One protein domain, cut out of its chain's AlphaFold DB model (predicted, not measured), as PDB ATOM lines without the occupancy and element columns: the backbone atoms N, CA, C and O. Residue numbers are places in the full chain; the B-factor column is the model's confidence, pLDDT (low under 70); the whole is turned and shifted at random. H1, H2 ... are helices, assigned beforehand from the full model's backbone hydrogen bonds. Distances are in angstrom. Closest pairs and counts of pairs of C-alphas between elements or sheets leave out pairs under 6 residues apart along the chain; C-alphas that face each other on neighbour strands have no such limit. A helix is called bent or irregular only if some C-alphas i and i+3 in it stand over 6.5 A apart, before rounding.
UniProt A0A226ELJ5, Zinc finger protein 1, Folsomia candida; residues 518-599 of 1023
ATOM      1  N   CYS A 518     180.871 152.374 186.692       89.56
ATOM      2  CA  CYS A 518     179.759 152.376 185.743       89.56
ATOM      3  C   CYS A 518     180.204 152.494 184.277       89.56
ATOM      4  O   CYS A 518     181.370 152.704 183.957       89.56
ATOM      5  N   LYS A 519     179.239 152.396 183.355       92.00
ATOM      6  CA  LYS A 519     179.463 152.398 181.896       92.00
ATOM      7  C   LYS A 519     179.901 153.755 181.308       92.00
ATOM      8  O   LYS A 519     180.043 153.857 180.091       92.00
ATOM      9  N   TYR A 520     180.081 154.800 182.121       92.19
ATOM     10  CA  TYR A 520     180.542 156.103 181.637       92.19
ATOM     11  C   TYR A 520     181.967 156.025 181.077       92.19
ATOM     12  O   TYR A 520     182.821 155.297 181.584       92.19
ATOM     13  N   SER A 521     182.251 156.840 180.062       92.75
ATOM     14  CA  SER A 521     183.625 157.129 179.666       92.75
ATOM     15  C   SER A 521     183.782 158.573 179.198       92.75
ATOM     16  O   SER A 521     182.917 159.113 178.510       92.75
ATOM     17  N   GLY A 522     184.881 159.208 179.602       92.44
ATOM     18  CA  GLY A 522     185.223 160.575 179.222       92.44
ATOM     19  C   GLY A 522     186.306 160.622 178.144       92.44
ATOM     20  O   GLY A 522     187.215 159.797 178.136       92.44
ATOM     21  N   GLU A 523     186.267 161.638 177.278       91.69
ATOM     22  CA  GLU A 523     187.369 161.928 176.340       91.69
ATOM     23  C   GLU A 523     188.674 162.357 177.037       91.69
ATOM     24  O   GLU A 523     189.751 162.281 176.447       91.69
ATOM     25  N   TYR A 524     188.583 162.832 178.283       91.38
ATOM     26  CA  TYR A 524     189.704 163.367 179.054       91.38
ATOM     27  C   TYR A 524     189.635 162.901 180.513       91.38
ATOM     28  O   TYR A 524     188.545 162.792 181.079       91.38
ATOM     29  N   LYS A 525     190.794 162.733 181.166       93.31
ATOM     30  CA  LYS A 525     190.894 162.354 182.591       93.31
ATOM     31  C   LYS A 525     190.033 163.241 183.502       93.31
ATOM     32  O   LYS A 525     189.370 162.727 184.396       93.31
ATOM     33  N   HIS A 526     189.965 164.547 183.231       92.00
ATOM     34  CA  HIS A 526     189.161 165.482 184.026       92.00
ATOM     35  C   HIS A 526     187.638 165.343 183.806       92.00
ATOM     36  O   HIS A 526     186.872 165.646 184.719       92.00
ATOM     37  N   HIS A 527     187.177 164.831 182.652       93.62
ATOM     38  CA  HIS A 527     185.770 164.439 182.472       93.62
ATOM     39  C   HIS A 527     185.439 163.235 183.363       93.62
ATOM     40  O   HIS A 527     184.438 163.264 184.075       93.62
ATOM     41  N   LEU A 528     186.311 162.217 183.389       94.12
ATOM     42  CA  LEU A 528     186.152 161.065 184.279       94.12
ATOM     43  C   LEU A 528     186.185 161.484 185.759       94.12
ATOM     44  O   LEU A 528     185.291 161.112 186.509       94.12
ATOM     45  N   GLN A 529     187.142 162.317 186.174       93.00
ATOM     46  CA  GLN A 529     187.203 162.838 187.548       93.00
ATOM     47  C   GLN A 529     185.959 163.668 187.915       93.00
ATOM     48  O   GLN A 529     185.443 163.532 189.022       93.00
ATOM     49  N   SER A 530     185.431 164.486 186.994       92.94
ATOM     50  CA  SER A 530     184.167 165.211 187.206       92.94
ATOM     51  C   SER A 530     182.978 164.261 187.359       92.94
ATOM     52  O   SER A 530     182.105 164.514 188.186       92.94
ATOM     53  N   HIS A 531     182.944 163.175 186.587       92.25
ATOM     54  CA  HIS A 531     181.912 162.149 186.674       92.25
ATOM     55  C   HIS A 531     181.984 161.391 188.011       92.25
ATOM     56  O   HIS A 531     180.995 161.382 188.738       92.25
ATOM     57  N   VAL A 532     183.153 160.867 188.397       91.38
ATOM     58  CA  VAL A 532     183.354 160.182 189.689       91.38
ATOM     59  C   VAL A 532     182.977 161.100 190.860       91.38
ATOM     60  O   VAL A 532     182.171 160.711 191.703       91.38
ATOM     61  N   ARG A 533     183.431 162.365 190.869       91.06
ATOM     62  CA  ARG A 533     183.064 163.332 191.925       91.06
ATOM     63  C   ARG A 533     181.557 163.627 191.989       91.06
ATOM     64  O   ARG A 533     181.074 163.950 193.063       91.06
ATOM     65  N   LYS A 534     180.815 163.545 190.879       89.69
ATOM     66  CA  LYS A 534     179.365 163.839 190.835       89.69
ATOM     67  C   LYS A 534     178.472 162.648 191.159       89.69
ATOM     68  O   LYS A 534     177.398 162.850 191.715       89.69
ATOM     69  N   PHE A 535     178.874 161.453 190.736       88.81
ATOM     70  CA  PHE A 535     178.006 160.275 190.725       88.81
ATOM     71  C   PHE A 535     178.483 159.152 191.638       88.81
ATOM     72  O   PHE A 535     177.676 158.298 191.966       88.81
ATOM     73  N   HIS A 536     179.743 159.140 192.069       88.56
ATOM     74  CA  HIS A 536     180.315 158.017 192.816       88.56
ATOM     75  C   HIS A 536     180.861 158.413 194.189       88.56
ATOM     76  O   HIS A 536     180.757 157.634 195.127       88.56
ATOM     77  N   LEU A 537     181.343 159.649 194.352       88.38
ATOM     78  CA  LEU A 537     181.749 160.152 195.661       88.38
ATOM     79  C   LEU A 537     180.555 160.188 196.633       88.38
ATOM     80  O   LEU A 537     179.609 160.956 196.444       88.38
ATOM     81  N   ALA A 538     180.628 159.371 197.683       84.94
ATOM     82  CA  ALA A 538     179.831 159.544 198.889       84.94
ATOM     83  C   ALA A 538     180.347 160.763 199.667       84.94
ATOM     84  O   ALA A 538     181.557 160.942 199.813       84.94
ATOM     85  N   ILE A 539     179.432 161.600 200.157       89.19
ATOM     86  CA  ILE A 539     179.734 162.679 201.101       89.19
ATOM     87  C   ILE A 539     178.704 162.636 202.226       89.19
ATOM     88  O   ILE A 539     177.531 162.368 201.976       89.19
ATOM     89  N   ASP A 540     179.140 162.932 203.444       89.19
ATOM     90  CA  ASP A 540     178.244 163.257 204.548       89.19
ATOM     91  C   ASP A 540     177.983 164.776 204.511       89.19
ATOM     92  O   ASP A 540     178.948 165.545 204.579       89.19
ATOM     93  N   PRO A 541     176.728 165.243 204.369       90.94
ATOM     94  CA  PRO A 541     176.443 166.672 204.296       90.94
ATOM     95  C   PRO A 541     176.795 167.443 205.575       90.94
ATOM     96  O   PRO A 541     177.036 168.641 205.480       90.94
ATOM     97  N   SER A 542     176.885 166.786 206.739       89.31
ATOM     98  CA  SER A 542     177.259 167.439 208.005       89.31
ATOM     99  C   SER A 542     178.742 167.840 208.070       89.31
ATOM    100  O   SER A 542     179.105 168.772 208.784       89.31
ATOM    101  N   THR A 543     179.606 167.171 207.295       92.56
ATOM    102  CA  THR A 543     181.063 167.421 207.258       92.56
ATOM    103  C   THR A 543     181.573 167.886 205.888       92.56
ATOM    104  O   THR A 543     182.732 168.288 205.744       92.56
ATOM    105  N   ALA A 544     180.728 167.862 204.854       92.31
ATOM    106  CA  ALA A 544     181.090 168.282 203.510       92.31
ATOM    107  C   ALA A 544     181.255 169.806 203.392       92.31
ATOM    108  O   ALA A 544     180.367 170.588 203.712       92.31
ATOM    109  N   ASN A 545     182.377 170.240 202.814       93.00
ATOM    110  CA  ASN A 545     182.580 171.653 202.495       93.00
ATOM    111  C   ASN A 545     181.611 172.154 201.403       93.00
ATOM    112  O   ASN A 545     181.175 171.398 200.529       93.00
ATOM    113  N   GLN A 546     181.381 173.472 201.376       91.94
ATOM    114  CA  GLN A 546     180.471 174.134 200.433       91.94
ATOM    115  C   GLN A 546     180.765 173.824 198.952       91.94
ATOM    116  O   GLN A 546     179.842 173.796 198.141       91.94
ATOM    117  N   SER A 547     182.020 173.540 198.561       92.12
ATOM    118  CA  SER A 547     182.346 173.159 197.173       92.12
ATOM    119  C   SER A 547     181.860 171.754 196.804       92.12
ATOM    120  O   SER A 547     181.685 171.486 195.617       92.12
ATOM    121  N   ASN A 548     181.663 170.853 197.766       93.25
ATOM    122  CA  ASN A 548     181.014 169.567 197.523       93.25
ATOM    123  C   ASN A 548     179.491 169.733 197.481       93.25
ATOM    124  O   ASN A 548     178.889 169.309 196.495       93.25
ATOM    125  N   LEU A 549     178.898 170.421 198.465       93.75
ATOM    126  CA  LEU A 549     177.446 170.645 198.542       93.75
ATOM    127  C   LEU A 549     176.895 171.320 197.270       93.75
ATOM    128  O   LEU A 549     175.941 170.846 196.665       93.75
ATOM    129  N   THR A 550     177.569 172.367 196.787       94.38
ATOM    130  CA  THR A 550     177.181 173.100 195.565       94.38
ATOM    131  C   THR A 550     177.435 172.333 194.253       94.38
ATOM    132  O   THR A 550     176.860 172.672 193.219       94.38
ATOM    133  N   TYR A 551     178.300 171.307 194.241       92.56
ATOM    134  CA  TYR A 551     178.747 170.630 193.008       92.56
ATOM    135  C   TYR A 551     178.141 169.238 192.795       92.56
ATOM    136  O   TYR A 551     178.015 168.785 191.652       92.56
ATOM    137  N   ILE A 552     177.805 168.547 193.883       93.69
ATOM    138  CA  ILE A 552     177.331 167.162 193.896       93.69
ATOM    139  C   ILE A 552     175.826 167.192 194.156       93.69
ATOM    140  O   ILE A 552     175.375 167.822 195.104       93.69
ATOM    141  N   ASN A 553     175.045 166.540 193.295       93.56
ATOM    142  CA  ASN A 553     173.585 166.570 193.373       93.56
ATOM    143  C   ASN A 553     173.091 165.705 194.549       93.56
ATOM    144  O   ASN A 553     173.253 164.483 194.449       93.56
ATOM    145  N   PRO A 554     172.436 166.256 195.591       93.31
ATOM    146  CA  PRO A 554     171.958 165.471 196.735       93.31
ATOM    147  C   PRO A 554     171.058 164.307 196.307       93.31
ATOM    148  O   PRO A 554     171.133 163.214 196.859       93.31
ATOM    149  N   LEU A 555     170.279 164.492 195.239       91.81
ATOM    150  CA  LEU A 555     169.303 163.511 194.763       91.81
ATOM    151  C   LEU A 555     169.933 162.343 193.979       91.81
ATOM    152  O   LEU A 555     169.312 161.296 193.831       91.81
ATOM    153  N   THR A 556     171.164 162.489 193.466       87.56
ATOM    154  CA  THR A 556     171.818 161.471 192.611       87.56
ATOM    155  C   THR A 556     173.288 161.216 192.958       87.56
ATOM    156  O   THR A 556     174.039 160.726 192.112       87.56
ATOM    157  N   HIS A 557     173.719 161.570 194.169       83.88
ATOM    158  CA  HIS A 557     175.054 161.252 194.676       83.88
ATOM    159  C   HIS A 557     175.209 159.738 194.919       83.88
ATOM    160  O   HIS A 557     174.205 159.035 195.064       83.88
ATOM    161  N   HIS A 558     176.454 159.248 194.976       85.19
ATOM    162  CA  HIS A 558     176.815 157.853 195.277       85.19
ATOM    163  C   HIS A 558     175.869 156.810 194.638       85.19
ATOM    164  O   HIS A 558     175.035 156.188 195.296       85.19
ATOM    165  N   SER A 559     175.975 156.644 193.318       78.75
ATOM    166  CA  SER A 559     175.008 155.942 192.465       78.75
ATOM    167  C   SER A 559     174.801 154.472 192.813       78.75
ATOM    168  O   SER A 559     173.791 153.907 192.408       78.75
ATOM    169  N   GLN A 560     175.743 153.860 193.536       73.69
ATOM    170  CA  GLN A 560     175.619 152.493 194.041       73.69
ATOM    171  C   GLN A 560     174.493 152.382 195.089       73.69
ATOM    172  O   GLN A 560     173.786 151.383 195.105       73.69
ATOM    173  N   MET A 561     174.258 153.440 195.879       72.62
ATOM    174  CA  MET A 561     173.197 153.510 196.898       72.62
ATOM    175  C   MET A 561     171.940 154.273 196.445       72.62
ATOM    176  O   MET A 561     170.946 154.326 197.164       72.62
ATOM    177  N   ALA A 562     171.950 154.872 195.248       70.31
ATOM    178  CA  ALA A 562     170.892 155.785 194.790       70.31
ATOM    179  C   ALA A 562     169.515 155.127 194.538       70.31
ATOM    180  O   ALA A 562     168.535 155.841 194.317       70.31
ATOM    181  N   ASN A 563     169.433 153.795 194.583       76.75
ATOM    182  CA  ASN A 563     168.191 153.026 194.563       76.75
ATOM    183  C   ASN A 563     168.174 152.110 195.797       76.75
ATOM    184  O   ASN A 563     168.881 151.106 195.801       76.75
ATOM    185  N   ARG A 564     167.365 152.434 196.815       79.62
ATOM    186  CA  ARG A 564     167.132 151.584 198.008       79.62
ATOM    187  C   ARG A 564     168.390 151.141 198.790       79.62
ATOM    188  O   ARG A 564     168.322 150.145 199.497       79.62
ATOM    189  N   GLY A 565     169.518 151.848 198.671       79.31
ATOM    190  CA  GLY A 565     170.783 151.497 199.335       79.31
ATOM    191  C   GLY A 565     171.025 152.181 200.684       79.31
ATOM    192  O   GLY A 565     172.087 152.011 201.274       79.31
ATOM    193  N   GLU A 566     170.081 152.992 201.163       87.50
ATOM    194  CA  GLU A 566     170.184 153.707 202.436       87.50
ATOM    195  C   GLU A 566     169.063 153.287 203.389       87.50
ATOM    196  O   GLU A 566     167.892 153.290 203.020       87.50
ATOM    197  N   THR A 567     169.375 153.030 204.654       89.19
ATOM    198  CA  THR A 567     168.332 152.786 205.657       89.19
ATOM    199  C   THR A 567     167.544 154.087 205.944       89.19
ATOM    200  O   THR A 567     168.149 155.166 206.027       89.19
ATOM    201  N   PRO A 568     166.200 154.041 206.075       89.88
ATOM    202  CA  PRO A 568     165.394 155.175 206.530       89.88
ATOM    203  C   PRO A 568     165.824 155.669 207.915       89.88
ATOM    204  O   PRO A 568     166.052 154.860 208.819       89.88
ATOM    205  N   LEU A 569     165.878 156.988 208.116       89.81
ATOM    206  CA  LEU A 569     166.071 157.544 209.456       89.81
ATOM    207  C   LEU A 569     164.758 157.471 210.241       89.81
ATOM    208  O   LEU A 569     163.711 157.874 209.739       89.81
ATOM    209  N   GLN A 570     164.807 156.991 211.480       86.25
ATOM    210  CA  GLN A 570     163.621 156.932 212.334       86.25
ATOM    211  C   GLN A 570     163.292 158.339 212.861       86.25
ATOM    212  O   GLN A 570     164.173 158.962 213.444       86.25
ATOM    213  N   PRO A 571     162.050 158.850 212.743       86.31
ATOM    214  CA  PRO A 571     161.690 160.177 213.265       86.31
ATOM    215  C   PRO A 571     161.899 160.359 214.779       86.31
ATOM    216  O   PRO A 571     161.928 161.487 215.264       86.31
ATOM    217  N   SER A 572     162.034 159.253 215.517       85.31
ATOM    218  CA  SER A 572     162.334 159.190 216.949       85.31
ATOM    219  C   SER A 572     163.832 159.159 217.291       85.31
ATOM    220  O   SER A 572     164.166 159.174 218.476       85.31
ATOM    221  N   SER A 573     164.744 159.097 216.310       89.81
ATOM    222  CA  SER A 573     166.185 159.107 216.586       89.81
ATOM    223  C   SER A 573     166.691 160.521 216.887       89.81
ATOM    224  O   SER A 573     166.241 161.511 216.308       89.81
ATOM    225  N   THR A 574     167.645 160.629 217.813       88.56
ATOM    226  CA  THR A 574     168.189 161.916 218.287       88.56
ATOM    227  C   THR A 574     168.883 162.718 217.184       88.56
ATOM    228  O   THR A 574     168.860 163.946 217.202       88.56
ATOM    229  N   ASP A 575     169.442 162.031 216.190       90.38
ATOM    230  CA  ASP A 575     170.121 162.589 215.020       90.38
ATOM    231  C   ASP A 575     169.176 162.925 213.845       90.38
ATOM    232  O   ASP A 575     169.617 163.525 212.860       90.38
ATOM    233  N   PHE A 576     167.881 162.580 213.920       90.31
ATOM    234  CA  PHE A 576     166.932 162.762 212.815       90.31
ATOM    235  C   PHE A 576     166.846 164.224 212.357       90.31
ATOM    236  O   PHE A 576     166.958 164.516 211.165       90.31
ATOM    237  N   GLN A 577     166.677 165.159 213.298       90.44
ATOM    238  CA  GLN A 577     166.524 166.583 212.980       90.44
ATOM    239  C   GLN A 577     167.824 167.191 212.426       90.44
ATOM    240  O   GLN A 577     167.768 168.016 211.516       90.44
ATOM    241  N   GLU A 578     168.986 166.760 212.927       94.62
ATOM    242  CA  GLU A 578     170.305 167.233 212.484       94.62
ATOM    243  C   GLU A 578     170.647 166.732 211.073       94.62
ATOM    244  O   GLU A 578     171.014 167.522 210.198       94.62
ATOM    245  N   LYS A 579     170.434 165.438 210.802       94.00
ATOM    246  CA  LYS A 579     170.633 164.852 209.468       94.00
ATOM    247  C   LYS A 579     169.639 165.399 208.443       94.00
ATOM    248  O   LYS A 579     170.018 165.624 207.293       94.00
ATOM    249  N   CYS A 580     168.394 165.676 208.841       93.75
ATOM    250  CA  CYS A 580     167.429 166.352 207.971       93.75
ATOM    251  C   CYS A 580     167.807 167.816 207.703       93.75
ATOM    252  O   CYS A 580     167.650 168.265 206.568       93.75
ATOM    253  N   ARG A 581     168.344 168.549 208.691       95.12
ATOM    254  CA  ARG A 581     168.879 169.905 208.481       95.12
ATOM    255  C   ARG A 581     170.043 169.876 207.492       95.12
ATOM    256  O   ARG A 581     169.924 170.476 206.437       95.12
ATOM    257  N   SER A 582     171.061 169.051 207.739       96.44
ATOM    258  CA  SER A 582     172.231 168.918 206.855       96.44
ATOM    259  C   SER A 582     171.849 168.548 205.410       96.44
ATOM    260  O   SER A 582     172.412 169.072 204.450       96.44
ATOM    261  N   MET A 583     170.854 167.669 205.221       96.12
ATOM    262  CA  MET A 583     170.321 167.353 203.889       96.12
ATOM    263  C   MET A 583     169.546 168.530 203.266       96.12
ATOM    264  O   MET A 583     169.632 168.737 202.057       96.12
ATOM    265  N   THR A 584     168.828 169.325 204.063       96.88
ATOM    266  CA  THR A 584     168.160 170.557 203.602       96.88
ATOM    267  C   THR A 584     169.189 171.594 203.159       96.88
ATOM    268  O   THR A 584     169.088 172.102 202.046       96.88
ATOM    269  N   ASP A 585     170.232 171.817 203.961       96.44
ATOM    270  CA  ASP A 585     171.336 172.735 203.663       96.44
ATOM    271  C   ASP A 585     172.058 172.329 202.364       96.44
ATOM    272  O   ASP A 585     172.406 173.179 201.543       96.44
ATOM    273  N   TRP A 586     172.220 171.021 202.112       97.19
ATOM    274  CA  TRP A 586     172.739 170.506 200.840       97.19
ATOM    275  C   TRP A 586     171.774 170.755 199.668       97.19
ATOM    276  O   TRP A 586     172.203 171.203 198.603       97.19
ATOM    277  N   VAL A 587     170.473 170.495 199.839       97.31
ATOM    278  CA  VAL A 587     169.452 170.762 198.809       97.31
ATOM    279  C   VAL A 587     169.409 172.247 198.443       97.31
ATOM    280  O   VAL A 587     169.405 172.555 197.251       97.31
ATOM    281  N   VAL A 588     169.466 173.145 199.430       96.69
ATOM    282  CA  VAL A 588     169.551 174.604 199.251       96.69
ATOM    283  C   VAL A 588     170.865 174.998 198.572       96.69
ATOM    284  O   VAL A 588     170.838 175.554 197.479       96.69
ATOM    285  N   ALA A 589     172.027 174.613 199.107       96.19
ATOM    286  CA  ALA A 589     173.322 174.957 198.511       96.19
ATOM    287  C   ALA A 589     173.469 174.457 197.059       96.19
ATOM    288  O   ALA A 589     174.060 175.136 196.211       96.19
ATOM    289  N   TYR A 590     172.923 173.277 196.741       96.31
ATOM    290  CA  TYR A 590     172.891 172.779 195.372       96.31
ATOM    291  C   TYR A 590     171.880 173.551 194.510       96.31
ATOM    292  O   TYR A 590     172.261 173.986 193.421       96.31
ATOM    293  N   ARG A 591     170.638 173.779 194.979       95.44
ATOM    294  CA  ARG A 591     169.621 174.626 194.316       95.44
ATOM    295  C   ARG A 591     170.229 175.971 193.933       95.44
ATOM    296  O   ARG A 591     170.281 176.287 192.748       95.44
ATOM    297  N   ASP A 592     170.786 176.691 194.893       93.75
ATOM    298  CA  ASP A 592     171.344 178.027 194.709       93.75
ATOM    299  C   ASP A 592     172.474 178.017 193.671       93.75
ATOM    300  O   ASP A 592     172.508 178.852 192.768       93.75
ATOM    301  N   GLN A 593     173.363 177.015 193.692       93.44
ATOM    302  CA  GLN A 593     174.387 176.874 192.652       93.44
ATOM    303  C   GLN A 593     173.788 176.535 191.274       93.44
ATOM    304  O   GLN A 593     174.340 176.956 190.249       93.44
ATOM    305  N   ARG A 594     172.663 175.810 191.194       92.50
ATOM    306  CA  ARG A 594     171.919 175.608 189.936       92.50
ATOM    307  C   ARG A 594     171.308 176.918 189.445       92.50
ATOM    308  O   ARG A 594     171.463 177.203 188.259       92.50
ATOM    309  N   ILE A 595     170.724 177.727 190.325       88.38
ATOM    310  CA  ILE A 595     170.165 179.049 190.012       88.38
ATOM    311  C   ILE A 595     171.271 180.018 189.581       88.38
ATOM    312  O   ILE A 595     171.186 180.576 188.497       88.38
ATOM    313  N   ILE A 596     172.404 180.099 190.285       87.00
ATOM    314  CA  ILE A 596     173.601 180.860 189.868       87.00
ATOM    315  C   ILE A 596     174.138 180.390 188.499       87.00
ATOM    316  O   ILE A 596     174.695 181.180 187.733       87.00
ATOM    317  N   SER A 597     173.981 179.105 188.166       85.69
ATOM    318  CA  SER A 597     174.374 178.541 186.862       85.69
ATOM    319  C   SER A 597     173.326 178.756 185.758       85.69
ATOM    320  O   SER A 597     173.655 178.628 184.576       85.69
ATOM    321  N   LEU A 598     172.083 179.075 186.123       82.56
ATOM    322  CA  LEU A 598     171.033 179.565 185.228       82.56
ATOM    323  C   LEU A 598     171.189 181.079 185.022       82.56
ATOM    324  O   LEU A 598     171.205 181.511 183.880       82.56
ATOM    325  N   ASN A 599     171.485 181.844 186.080       78.94
ATOM    326  CA  ASN A 599     171.768 183.291 186.096       78.94
ATOM    327  C   ASN A 599     172.930 183.730 185.190       78.94
ATOM    328  O   ASN A 599     173.071 184.908 184.890       78.94
TER     329      ASN A 599
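This is residues 518 to 599 of the 1023 residues of the protein "Zinc finger protein 1" of Folsomia candida (UniProt A0A226ELJ5). One long helix, H3, makes a slanting beam, and a single short turn of helix, H2, packs on the middle of it. H1 lies off toward one end of the long axis and touches neither of them, while the unnamed stretch of residues 550 to 575 swings away from H2 in a wide loop and comes back to where H3 begins. The printed part has 82 residues, with three named helices in the order H1, H2, H3 and no named strand; the class is all helix, though under half of the residues, 38 of 82, are in named elements. The whole is only just loose, close to compact, with a radius of gyration of the C-alphas of 14.3 A, and its spans of 48 by 32 by 19 A make it only just elongated.

Begin with H3, residues 576 to 598, the longest helix. Look at its residues 586 to 590: with these alone it touches H2, residues 546 to 549. The closest C-alphas of the two are those of Leu 549 and Trp 586, 5.2 A apart, and the centres are 9.7 A apart. Then turn to H1, residues 525 to 535: it is apart from H3 and also apart from H2. In the backbones of H1 and H3, every O i to N i+4 pair is within hydrogen-bond range; H2 is too short for such a pair, and its one O i to N i+3 pair is not within range.

Find C-alpha 576 at (166.932, 162.762, 212.815); from there H3 runs 32.6 A over 23 residues to C-alpha 598 at (171.033, 179.565, 185.228). Find C-alpha 525 at (190.894, 162.354, 182.591); from there H1 runs 15.4 A over 11 residues to C-alpha 535. H2 has four residues, from Gln 546 to Leu 549. None of the three helices is bent or irregular.

The two C-alphas farthest apart are those of Glu 523 and Ser 572, at 47.8 A, and you will find the first just before H1 and the second just before H3. The C-alphas of the first and last printed residues, Cys 518 and Asn 599, are 31.9 A apart. The link from H1 to H2 is short, with 10 residues, and the link from H2 to H3 is long, with 26 residues. Read residues 550 to 575 as that long link: their C-alphas lie 3 to 24 A from the mean of all C-alphas. The printed part has no cut. The mean pLDDT of the printed part is 90.0, and no printed residue is under 70.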